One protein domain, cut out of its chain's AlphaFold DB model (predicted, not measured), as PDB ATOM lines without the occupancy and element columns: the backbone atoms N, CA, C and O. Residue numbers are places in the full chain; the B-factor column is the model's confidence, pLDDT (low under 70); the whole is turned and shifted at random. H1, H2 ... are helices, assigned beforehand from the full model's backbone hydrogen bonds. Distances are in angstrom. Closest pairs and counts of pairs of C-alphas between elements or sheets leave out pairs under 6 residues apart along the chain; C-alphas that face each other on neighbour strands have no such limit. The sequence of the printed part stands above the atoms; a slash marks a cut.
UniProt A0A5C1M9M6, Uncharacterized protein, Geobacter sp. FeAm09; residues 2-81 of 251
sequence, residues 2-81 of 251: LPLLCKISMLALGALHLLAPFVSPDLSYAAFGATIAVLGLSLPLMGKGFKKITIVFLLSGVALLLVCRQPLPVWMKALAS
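AT A GLANCE: This is residues 2 to 81 of the 251 residues of an uncharacterized protein of Geobacter sp. FeAm09 (UniProt A0A5C1M9M6). Look first at H3, the longest helix: it makes one side of an open, flat V, and the other side is a hairpin of two helices, H1 and H2. The short helix H4 folds back from the far end of H3 into the mouth of the V and packs on H2, while H3 touches no helix. You have 80 printed residues here, with four named helices in the order H1, H2, H3, H4 and no named strand; the class is all helix. The whole is only just loose, close to compact, with a radius of gyration of the C-alphas of 14.2 A, and it is flat, spanning 38 by 35 by 13 A.

HOW THE PARTS SIT: Start at H3, residues 48 to 67, and look across to H4, residues 72 to 80. The two are close but not clearly touching: their closest C-alphas, those of Leu 65 and Trp 75, are 7.5 A apart. They run opposite ways at a shallow tilt of 26 degrees. From H4 go on to H2, residues 28 to 42, which it touches; the closest C-alphas, those of Phe 32 and Met 76, are 5.9 A apart. H2 and H4 run the same way at a steep tilt of 54 degrees. Beyond H2 you reach H1, residues 2 to 19, which forms a helical hairpin with it. H1 and H2 touch, with the C-alphas of Cys 6 and Leu 41 closest at 5.7 A, and run opposite ways at a shallow tilt of 26 degrees. H3 is apart from both H1 and H2, and H1 is apart from H4. In H1, H2, H3 and H4 every O i to N i+4 pair is within hydrogen-bond range.

IN THESE COORDINATES: Find C-alpha 48 at (9.295, -5.254, 7.323); from there H3 runs 28.7 A to C-alpha 67 at (7.312, -17.929, -18.310). H4 measures 12.5 A from C-alpha 72 to C-alpha 80, which stands at (23.927, -19.138, -6.964). H2 measures 20.7 A from C-alpha 28 to C-alpha 42. Find C-alpha 2 at (17.112, -18.455, 14.437), where H1 begins its 25.5 A to C-alpha 19.

THE WHOLE: The two C-alphas farthest apart, those of Ser 24 and Lys 48, are 41.0 A from each other. The printed part has no cut. The links from H2 to H3 and from H3 to H4 are tight, and that from H1 to H2 is short. Residues 21 to 26 stand free, and so do residues 67 to 72, of which 67 belongs to H3 and 72 to H4. The mean pLDDT of the printed part is 78.2; look for values under 70 at residues 2 to 3, 6, 9, 14, 18 and 20 to 28.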
ATOM      1  N   LEU A   2      17.146 -18.877  15.853       67.38
ATOM      2  CA  LEU A   2      17.112 -18.455  14.437       67.38
ATOM      3  C   LEU A   2      18.287 -17.559  13.949       67.38
ATOM      4  O   LEU A   2      18.875 -17.876  12.916       67.38
ATOM      5  N   PRO A   3      18.720 -16.502  14.676       69.06
ATOM      6  CA  PRO A   3      19.858 -15.683  14.238       69.06
ATOM      7  C   PRO A   3      21.204 -16.408  14.301       69.06
ATOM      8  O   PRO A   3      22.118 -16.068  13.557       69.06
ATOM      9  N   LEU A   4      21.332 -17.406  15.177       70.31
ATOM     10  CA  LEU A   4      22.533 -18.228  15.267       70.31
ATOM     11  C   LEU A   4      22.613 -19.170  14.058       70.31
ATOM     12  O   LEU A   4      23.654 -19.253  13.416       70.31
ATOM     13  N   LEU A   5      21.481 -19.786  13.693       72.06
ATOM     14  CA  LEU A   5      21.358 -20.640  12.509       72.06
ATOM     15  C   LEU A   5      21.675 -19.883  11.214       72.06
ATOM     16  O   LEU A   5      22.400 -20.393  10.368       72.06
ATOM     17  N   CYS A   6      21.184 -18.647  11.073       69.88
ATOM     18  CA  CYS A   6      21.476 -17.808   9.909       69.88
ATOM     19  C   CYS A   6      22.976 -17.498   9.797       69.88
ATOM     20  O   CYS A   6      23.543 -17.614   8.715       69.88
ATOM     21  N   LYS A   7      23.641 -17.157  10.910       74.19
ATOM     22  CA  LYS A   7      25.094 -16.916  10.929       74.19
ATOM     23  C   LYS A   7      25.884 -18.169  10.557       74.19
ATOM     24  O   LYS A   7      26.798 -18.075   9.746       74.19
ATOM     25  N   ILE A   8      25.510 -19.325  11.108       75.19
ATOM     26  CA  ILE A   8      26.137 -20.616  10.789       75.19
ATOM     27  C   ILE A   8      25.938 -20.952   9.308       75.19
ATOM     28  O   ILE A   8      26.888 -21.340   8.643       75.19
ATOM     29  N   SER A   9      24.736 -20.742   8.769       68.56
ATOM     30  CA  SER A   9      24.420 -21.002   7.362       68.56
ATOM     31  C   SER A   9      25.182 -20.072   6.411       68.56
ATOM     32  O   SER A   9      25.722 -20.533   5.410       68.56
ATOM     33  N   MET A  10      25.313 -18.785   6.754       71.88
ATOM     34  CA  MET A  10      26.159 -17.848   6.010       71.88
ATOM     35  C   MET A  10      27.626 -18.284   6.050       71.88
ATOM     36  O   MET A  10      28.263 -18.356   5.005       71.88
ATOM     37  N   LEU A  11      28.151 -18.633   7.227       74.81
ATOM     38  CA  LEU A  11      29.540 -19.067   7.390       74.81
ATOM     39  C   LEU A  11      29.819 -20.375   6.634       74.81
ATOM     40  O   LEU A  11      30.847 -20.482   5.972       74.81
ATOM     41  N   ALA A  12      28.876 -21.318   6.652       74.19
ATOM     42  CA  ALA A  12      28.933 -22.546   5.866       74.19
ATOM     43  C   ALA A  12      28.923 -22.266   4.356       74.19
ATOM     44  O   ALA A  12      29.731 -22.843   3.636       74.19
ATOM     45  N   LEU A  13      28.077 -21.345   3.874       72.50
ATOM     46  CA  LEU A  13      28.065 -20.915   2.470       72.50
ATOM     47  C   LEU A  13      29.404 -20.271   2.072       72.50
ATOM     48  O   LEU A  13      29.944 -20.575   1.012       72.50
ATOM     49  N   GLY A  14      29.967 -19.422   2.936       68.31
ATOM     50  CA  GLY A  14      31.288 -18.826   2.736       68.31
ATOM     51  C   GLY A  14      32.395 -19.879   2.659       68.31
ATOM     52  O   GLY A  14      33.186 -19.862   1.721       68.31
ATOM     53  N   ALA A  15      32.416 -20.835   3.590       73.44
ATOM     54  CA  ALA A  15      33.370 -21.941   3.586       73.44
ATOM     55  C   ALA A  15      33.238 -22.807   2.324       73.44
ATOM     56  O   ALA A  15      34.246 -23.143   1.710       73.44
ATOM     57  N   LEU A  16      32.009 -23.107   1.892       72.00
ATOM     58  CA  LEU A  16      31.733 -23.883   0.683       72.00
ATOM     59  C   LEU A  16      32.290 -23.198  -0.574       72.00
ATOM     60  O   LEU A  16      32.920 -23.847  -1.403       72.00
ATOM     61  N   HIS A  17      32.118 -21.880  -0.686       70.12
ATOM     62  CA  HIS A  17      32.674 -21.089  -1.787       70.12
ATOM     63  C   HIS A  17      34.201 -20.975  -1.747       70.12
ATOM     64  O   HIS A  17      34.828 -20.935  -2.801       70.12
ATOM     65  N   LEU A  18      34.807 -20.944  -0.558       68.44
ATOM     66  CA  LEU A  18      36.266 -20.936  -0.402       68.44
ATOM     67  C   LEU A  18      36.905 -22.303  -0.665       68.44
ATOM     68  O   LEU A  18      38.060 -22.354  -1.072       68.44
ATOM     69  N   LEU A  19      36.166 -23.391  -0.435       70.06
ATOM     70  CA  LEU A  19      36.592 -24.770  -0.692       70.06
ATOM     71  C   LEU A  19      36.348 -25.204  -2.144       70.06
ATOM     72  O   LEU A  19      37.038 -26.099  -2.622       70.06
ATOM     73  N   ALA A  20      35.422 -24.557  -2.858       67.50
ATOM     74  CA  ALA A  20      35.104 -24.859  -4.256       67.50
ATOM     75  C   ALA A  20      36.320 -24.866  -5.216       67.50
ATOM     76  O   ALA A  20      36.351 -25.722  -6.093       67.50
ATOM     77  N   PRO A  21      37.349 -24.002  -5.074       62.56
ATOM     78  CA  PRO A  21      38.559 -24.073  -5.902       62.56
ATOM     79  C   PRO A  21      39.471 -25.271  -5.590       62.56
ATOM     80  O   PRO A  21      40.303 -25.628  -6.418       62.56
ATOM     81  N   PHE A  22      39.354 -25.864  -4.397       68.19
ATOM     82  CA  PHE A  22      40.233 -26.933  -3.903       68.19
ATOM     83  C   PHE A  22      39.613 -28.333  -4.023       68.19
ATOM     84  O   PHE A  22      40.301 -29.330  -3.812       68.19
ATOM     85  N   VAL A  23      38.320 -28.421  -4.337       63.28
ATOM     86  CA  VAL A  23      37.527 -29.656  -4.307       63.28
ATOM     87  C   VAL A  23      36.955 -29.910  -5.706       63.28
ATOM     88  O   VAL A  23      36.181 -29.115  -6.221       63.28
ATOM     89  N   SER A  24      37.361 -31.022  -6.325       50.56
ATOM     90  CA  SER A  24      37.002 -31.440  -7.688       50.56
ATOM     91  C   SER A  24      35.571 -31.973  -7.933       50.56
ATOM     92  O   SER A  24      35.160 -31.941  -9.093       50.56
ATOM     93  N   PRO A  25      34.776 -32.461  -6.954       61.72
ATOM     94  CA  PRO A  25      33.374 -32.807  -7.217       61.72
ATOM     95  C   PRO A  25      32.450 -31.592  -7.406       61.72
ATOM     96  O   PRO A  25      32.668 -30.513  -6.856       61.72
ATOM     97  N   ASP A  26      31.360 -31.820  -8.145       64.31
ATOM     98  CA  ASP A  26      30.316 -30.849  -8.484       64.31
ATOM     99  C   ASP A  26      29.522 -30.398  -7.237       64.31
ATOM    100  O   ASP A  26      28.453 -30.910  -6.895       64.31
ATOM    101  N   LEU A  27      30.058 -29.410  -6.517       66.88
ATOM    102  CA  LEU A  27      29.483 -28.857  -5.281       66.88
ATOM    103  C   LEU A  27      28.241 -27.973  -5.522       66.88
ATOM    104  O   LEU A  27      27.685 -27.386  -4.590       66.88
ATOM    105  N   SER A  28      27.788 -27.898  -6.772       68.00
ATOM    106  CA  SER A  28      26.687 -27.068  -7.261       68.00
ATOM    107  C   SER A  28      25.359 -27.344  -6.539       68.00
ATOM    108  O   SER A  28      24.657 -26.408  -6.151       68.00
ATOM    109  N   TYR A  29      25.032 -28.615  -6.275       73.62
ATOM    110  CA  TYR A  29      23.803 -28.993  -5.561       73.62
ATOM    111  C   TYR A  29      23.845 -28.622  -4.070       73.62
ATOM    112  O   TYR A  29      22.849 -28.149  -3.517       73.62
ATOM    113  N   ALA A  30      25.006 -28.776  -3.427       71.94
ATOM    114  CA  ALA A  30      25.204 -28.379  -2.033       71.94
ATOM    115  C   ALA A  30      25.136 -26.850  -1.874       71.94
ATOM    116  O   ALA A  30      24.493 -26.351  -0.946       71.94
ATOM    117  N   ALA A  31      25.722 -26.100  -2.814       71.88
ATOM    118  CA  ALA A  31      25.655 -24.641  -2.844       71.88
ATOM    119  C   ALA A  31      24.222 -24.139  -3.055       71.88
ATOM    120  O   ALA A  31      23.790 -23.199  -2.385       71.88
ATOM    121  N   PHE A  32      23.452 -24.795  -3.924       76.50
ATOM    122  CA  PHE A  32      22.042 -24.479  -4.137       76.50
ATOM    123  C   PHE A  32      21.204 -24.687  -2.867       76.50
ATOM    124  O   PHE A  32      20.485 -23.777  -2.446       76.50
ATOM    125  N   GLY A  33      21.353 -25.838  -2.203       78.69
ATOM    126  CA  GLY A  33      20.672 -26.126  -0.937       78.69
ATOM    127  C   GLY A  33      21.038 -25.134   0.170       78.69
ATOM    128  O   GLY A  33      20.156 -24.597   0.843       78.69
ATOM    129  N   ALA A  34      22.327 -24.815   0.311       76.56
ATOM    130  CA  ALA A  34      22.803 -23.810   1.258       76.56
ATOM    131  C   ALA A  34      22.231 -22.415   0.954       76.56
ATOM    132  O   ALA A  34      21.835 -21.699   1.869       76.56
ATOM    133  N   THR A  35      22.117 -22.043  -0.322       78.69
ATOM    134  CA  THR A  35      21.548 -20.753  -0.745       78.69
ATOM    135  C   THR A  35      20.067 -20.646  -0.394       78.69
ATOM    136  O   THR A  35      19.638 -19.624   0.138       78.69
ATOM    137  N   ILE A  36      19.285 -21.706  -0.623       82.62
ATOM    138  CA  ILE A  36      17.871 -21.757  -0.221       82.62
ATOM    139  C   ILE A  36      17.739 -21.665   1.299       82.62
ATOM    140  O   ILE A  36      16.898 -20.914   1.793       82.62
ATOM    141  N   ALA A  37      18.586 -22.378   2.047       79.38
ATOM    142  CA  ALA A  37      18.593 -22.307   3.504       79.38
ATOM    143  C   ALA A  37      18.906 -20.886   3.994       79.38
ATOM    144  O   ALA A  37      18.168 -20.353   4.821       79.38
ATOM    145  N   VAL A  38      19.933 -20.231   3.438       80.25
ATOM    146  CA  VAL A  38      20.269 -18.833   3.753       80.25
ATOM    147  C   VAL A  38      19.101 -17.908   3.418       80.25
ATOM    148  O   VAL A  38      18.737 -17.074   4.246       80.25
ATOM    149  N   LEU A  39      18.474 -18.051   2.249       82.69
ATOM    150  CA  LEU A  39      17.335 -17.226   1.836       82.69
ATOM    151  C   LEU A  39      16.139 -17.402   2.788       82.69
ATOM    152  O   LEU A  39      15.592 -16.421   3.291       82.69
ATOM    153  N   GLY A  40      15.771 -18.649   3.090       82.69
ATOM    154  CA  GLY A  40      14.653 -18.982   3.973       82.69
ATOM    155  C   GLY A  40      14.879 -18.547   5.420       82.69
ATOM    156  O   GLY A  40      13.960 -18.037   6.057       82.69
ATOM    157  N   LEU A  41      16.106 -18.685   5.931       82.06
ATOM    158  CA  LEU A  41      16.478 -18.269   7.286       82.06
ATOM    159  C   LEU A  41      16.649 -16.751   7.410       82.06
ATOM    160  O   LEU A  41      16.369 -16.206   8.474       82.06
ATOM    161  N   SER A  42      17.076 -16.053   6.355       79.06
ATOM    162  CA  SER A  42      17.285 -14.595   6.382       79.06
ATOM    163  C   SER A  42      15.995 -13.787   6.195       79.06
ATOM    164  O   SER A  42      15.839 -12.737   6.822       79.06
ATOM    165  N   LEU A  43      15.028 -14.290   5.421       82.44
ATOM    166  CA  LEU A  43      13.702 -13.683   5.215       82.44
ATOM    167  C   LEU A  43      12.951 -13.274   6.503       82.44
ATOM    168  O   LEU A  43      12.416 -12.162   6.544       82.44
ATOM    169  N   PRO A  44      12.863 -14.110   7.558       80.00
ATOM    170  CA  PRO A  44      12.198 -13.738   8.808       80.00
ATOM    171  C   PRO A  44      13.006 -12.756   9.664       80.00
ATOM    172  O   PRO A  44      12.425 -12.094  10.522       80.00
ATOM    173  N   LEU A  45      14.320 -12.643   9.445       76.69
ATOM    174  CA  LEU A  45      15.196 -11.717  10.170       76.69
ATOM    175  C   LEU A  45      15.179 -10.295   9.593       76.69
ATOM    176  O   LEU A  45      15.605  -9.354  10.262       76.69
ATOM    177  N   MET A  46      14.717 -10.128   8.356       79.25
ATOM    178  CA  MET A  46      14.687  -8.834   7.684       79.25
ATOM    179  C   MET A  46      13.607  -7.902   8.245       79.25
ATOM    180  O   MET A  46      12.491  -8.309   8.573       79.25
ATOM    181  N   GLY A  47      13.916  -6.602   8.270       79.25
ATOM    182  CA  GLY A  47      12.937  -5.562   8.579       79.25
ATOM    183  C   GLY A  47      11.756  -5.573   7.598       79.25
ATOM    184  O   GLY A  47      11.908  -5.915   6.423       79.25
ATOM    185  N   LYS A  48      10.571  -5.159   8.068       80.12
ATOM    186  CA  LYS A  48       9.295  -5.254   7.323       80.12
ATOM    187  C   LYS A  48       9.353  -4.652   5.910       80.12
ATOM    188  O   LYS A  48       8.743  -5.205   5.001       80.12
ATOM    189  N   GLY A  49      10.068  -3.540   5.724       82.00
ATOM    190  CA  GLY A  49      10.231  -2.896   4.413       82.00
ATOM    191  C   GLY A  49      11.093  -3.720   3.456       82.00
ATOM    192  O   GLY A  49      10.670  -4.020   2.344       82.00
ATOM    193  N   PHE A  50      12.263  -4.160   3.922       81.12
ATOM    194  CA  PHE A  50      13.193  -4.951   3.117       81.12
ATOM    195  C   PHE A  50      12.584  -6.303   2.725       81.12
ATOM    196  O   PHE A  50      12.636  -6.688   1.562       81.12
ATOM    197  N   LYS A  51      11.876  -6.955   3.660       86.44
ATOM    198  CA  LYS A  51      11.152  -8.209   3.415       86.44
ATOM    199  C   LYS A  51      10.164  -8.102   2.248       86.44
ATOM    200  O   LYS A  51      10.111  -9.004   1.420       86.44
ATOM    201  N   LYS A  52       9.387  -7.012   2.166       85.50
ATOM    202  CA  LYS A  52       8.424  -6.805   1.069       85.50
ATOM    203  C   LYS A  52       9.132  -6.723  -0.281       85.50
ATOM    204  O   LYS A  52       8.737  -7.419  -1.208       85.50
ATOM    205  N   ILE A  53      10.194  -5.921  -0.368       86.00
ATOM    206  CA  ILE A  53      10.963  -5.736  -1.607       86.00
ATOM    207  C   ILE A  53      11.595  -7.062  -2.042       86.00
ATOM    208  O   ILE A  53      11.467  -7.446  -3.202       86.00
ATOM    209  N   THR A  54      12.209  -7.800  -1.111       87.38
ATOM    210  CA  THR A  54      12.811  -9.111  -1.390       87.38
ATOM    211  C   THR A  54      11.784 -10.115  -1.904       87.38
ATOM    212  O   THR A  54      12.056 -10.797  -2.885       87.38
ATOM    213  N   ILE A  55      10.595 -10.193  -1.292       88.69
ATOM    214  CA  ILE A  55       9.533 -11.103  -1.746       88.69
ATOM    215  C   ILE A  55       9.052 -10.724  -3.148       88.69
ATOM    216  O   ILE A  55       8.903 -11.607  -3.985       88.69
ATOM    217  N   VAL A  56       8.851  -9.433  -3.430       92.38
ATOM    218  CA  VAL A  56       8.433  -8.968  -4.763       92.38
ATOM    219  C   VAL A  56       9.470  -9.350  -5.820       92.38
ATOM    220  O   VAL A  56       9.104  -9.952  -6.826       92.38
ATOM    221  N   PHE A  57      10.755  -9.080  -5.570       89.31
ATOM    222  CA  PHE A  57      11.837  -9.439  -6.495       89.31
ATOM    223  C   PHE A  57      11.969 -10.952  -6.691       89.31
ATOM    224  O   PHE A  57      12.167 -11.423  -7.814       89.31
ATOM    225  N   LEU A  58      11.833 -11.726  -5.611       89.62
ATOM    226  CA  LEU A  58      11.899 -13.184  -5.665       89.62
ATOM    227  C   LEU A  58      10.742 -13.751  -6.490       89.62
ATOM    228  O   LEU A  58      10.972 -14.559  -7.386       89.62
ATOM    229  N   LEU A  59       9.515 -13.285  -6.243       91.69
ATOM    230  CA  LEU A  59       8.338 -13.695  -7.007       91.69
ATOM    231  C   LEU A  59       8.453 -13.292  -8.477       91.69
ATOM    232  O   LEU A  59       8.148 -14.109  -9.341       91.69
ATOM    233  N   SER A  60       8.950 -12.088  -8.780       91.31
ATOM    234  CA  SER A  60       9.172 -11.676 -10.169       91.31
ATOM    235  C   SER A  60      10.230 -12.529 -10.868       91.31
ATOM    236  O   SER A  60      10.037 -12.906 -12.021       91.31
ATOM    237  N   GLY A  61      11.317 -12.891 -10.177       87.38
ATOM    238  CA  GLY A  61      12.361 -13.753 -10.734       87.38
ATOM    239  C   GLY A  61      11.854 -15.169 -11.016       87.38
ATOM    240  O   GLY A  61      12.095 -15.710 -12.094       87.38
ATOM    241  N   VAL A  62      11.089 -15.741 -10.080       89.62
ATOM    242  CA  VAL A  62      10.435 -17.049 -10.250       89.62
ATOM    243  C   VAL A  62       9.427 -17.006 -11.399       89.62
ATOM    244  O   VAL A  62       9.444 -17.889 -12.252       89.62
ATOM    245  N   ALA A  63       8.589 -15.969 -11.472       91.50
ATOM    246  CA  ALA A  63       7.628 -15.801 -12.561       91.50
ATOM    247  C   ALA A  63       8.325 -15.727 -13.928       91.50
ATOM    248  O   ALA A  63       7.903 -16.402 -14.864       91.50
ATOM    249  N   LEU A  64       9.429 -14.982 -14.034       90.81
ATOM    250  CA  LEU A  64      10.208 -14.868 -15.267       90.81
ATOM    251  C   LEU A  64      10.786 -16.223 -15.711       90.81
ATOM    252  O   LEU A  64      10.698 -16.585 -16.883       90.81
ATOM    253  N   LEU A  65      11.331 -17.004 -14.773       88.44
ATOM    254  CA  LEU A  65      11.879 -18.339 -15.046       88.44
ATOM    255  C   LEU A  65      10.799 -19.337 -15.492       88.44
ATOM    256  O   LEU A  65      11.058 -20.163 -16.372       88.44
ATOM    257  N   LEU A  66       9.595 -19.241 -14.917       90.12
ATOM    258  CA  LEU A  66       8.443 -20.064 -15.294       90.12
ATOM    259  C   LEU A  66       7.912 -19.703 -16.685       90.12
ATOM    260  O   LEU A  66       7.683 -20.602 -17.495       90.12
ATOM    261  N   VAL A  67       7.764 -18.409 -16.990       92.25
ATOM    262  CA  VAL A  67       7.312 -17.929 -18.310       92.25
ATOM    263  C   VAL A  67       8.293 -18.355 -19.402       92.25
ATOM    264  O   VAL A  67       7.878 -18.870 -20.437       92.25
ATOM    265  N   CYS A  68       9.595 -18.232 -19.144       88.81
ATOM    266  CA  CYS A  68      10.645 -18.641 -20.076       88.81
ATOM    267  C   CYS A  68      10.911 -20.159 -20.094       88.81
ATOM    268  O   CYS A  68      11.847 -20.581 -20.774       88.81
ATOM    269  N   ARG A  69      10.145 -20.970 -19.341       88.06
ATOM    270  CA  ARG A  69      10.271 -22.440 -19.219       88.06
ATOM    271  C   ARG A  69      11.721 -22.924 -19.082       88.06
ATOM    272  O   ARG A  69      12.149 -23.855 -19.761       88.06
ATOM    273  N   GLN A  70      12.493 -22.266 -18.220       88.06
ATOM    274  CA  GLN A  70      13.923 -22.543 -18.096       88.06
ATOM    275  C   GLN A  70      14.192 -23.860 -17.347       88.06
ATOM    276  O   GLN A  70      13.519 -24.141 -16.350       88.06
ATOM    277  N   PRO A  71      15.187 -24.661 -17.779       88.62
ATOM    278  CA  PRO A  71      15.502 -25.942 -17.155       88.62
ATOM    279  C   PRO A  71      16.176 -25.755 -15.786       88.62
ATOM    280  O   PRO A  71      16.860 -24.759 -15.551       88.62
ATOM    281  N   LEU A  72      16.030 -26.740 -14.889       80.75
ATOM    282  CA  LEU A  72      16.554 -26.747 -13.506       80.75
ATOM    283  C   LEU A  72      18.006 -26.237 -13.330       80.75
ATOM    284  O   LEU A  72      18.252 -25.496 -12.378       80.75
ATOM    285  N   PRO A  73      18.968 -26.536 -14.226       81.81
ATOM    286  CA  PRO A  73      20.322 -25.986 -14.128       81.81
ATOM    287  C   PRO A  73      20.380 -24.452 -14.158       81.81
ATOM    288  O   PRO A  73      21.197 -23.846 -13.464       81.81
ATOM    289  N   VAL A  74      19.486 -23.804 -14.909       82.44
ATOM    290  CA  VAL A  74      19.402 -22.338 -14.986       82.44
ATOM    291  C   VAL A  74      18.861 -21.755 -13.682       82.44
ATOM    292  O   VAL A  74      19.342 -20.714 -13.243       82.44
ATOM    293  N   TRP A  75      17.941 -22.448 -13.007       83.00
ATOM    294  CA  TRP A  75      17.450 -22.053 -11.681       83.00
ATOM    295  C   TRP A  75      18.563 -22.093 -10.638       83.00
ATOM    296  O   TRP A  75      18.728 -21.145  -9.869       83.00
ATOM    297  N   MET A  76      19.355 -23.170 -10.645       79.38
ATOM    298  CA  MET A  76      20.490 -23.319  -9.734       79.38
ATOM    299  C   MET A  76      21.528 -22.224  -9.962       79.38
ATOM    300  O   MET A  76      21.945 -21.559  -9.013       79.38
ATOM    301  N   LYS A  77      21.878 -21.971 -11.227       79.00
ATOM    302  CA  LYS A  77      22.810 -20.902 -11.597       79.00
ATOM    303  C   LYS A  77      22.276 -19.519 -11.223       79.00
ATOM    304  O   LYS A  77      23.043 -18.708 -10.720       79.00
ATOM    305  N   ALA A  78      20.988 -19.249 -11.428       79.69
ATOM    306  CA  ALA A  78      20.375 -17.967 -11.088       79.69
ATOM    307  C   ALA A  78      20.405 -17.700  -9.575       79.69
ATOM    308  O   ALA A  78      20.800 -16.611  -9.161       79.69
ATOM    309  N   LEU A  79      20.064 -18.696  -8.745       78.62
ATOM    310  CA  LEU A  79      20.132 -18.563  -7.284       78.62
ATOM    311  C   LEU A  79      21.576 -18.421  -6.781       78.62
ATOM    312  O   LEU A  79      21.838 -17.600  -5.903       78.62
ATOM    313  N   ALA A  80      22.516 -19.178  -7.350       74.94
ATOM    314  CA  ALA A  80      23.927 -19.138  -6.964       74.94
ATOM    315  C   ALA A  80      24.721 -17.992  -7.624       74.94
ATOM    316  O   ALA A  80      25.893 -17.789  -7.319       74.94
ATOM    317  N   SER A  81      24.112 -17.204  -8.519       71.94
ATOM    318  CA  SER A  81      24.843 -16.233  -9.346       71.94
ATOM    319  C   SER A  81      25.577 -15.165  -8.532       71.94
ATOM    320  O   SER A  81      26.570 -14.621  -9.007       71.94
TER     321      SER A  81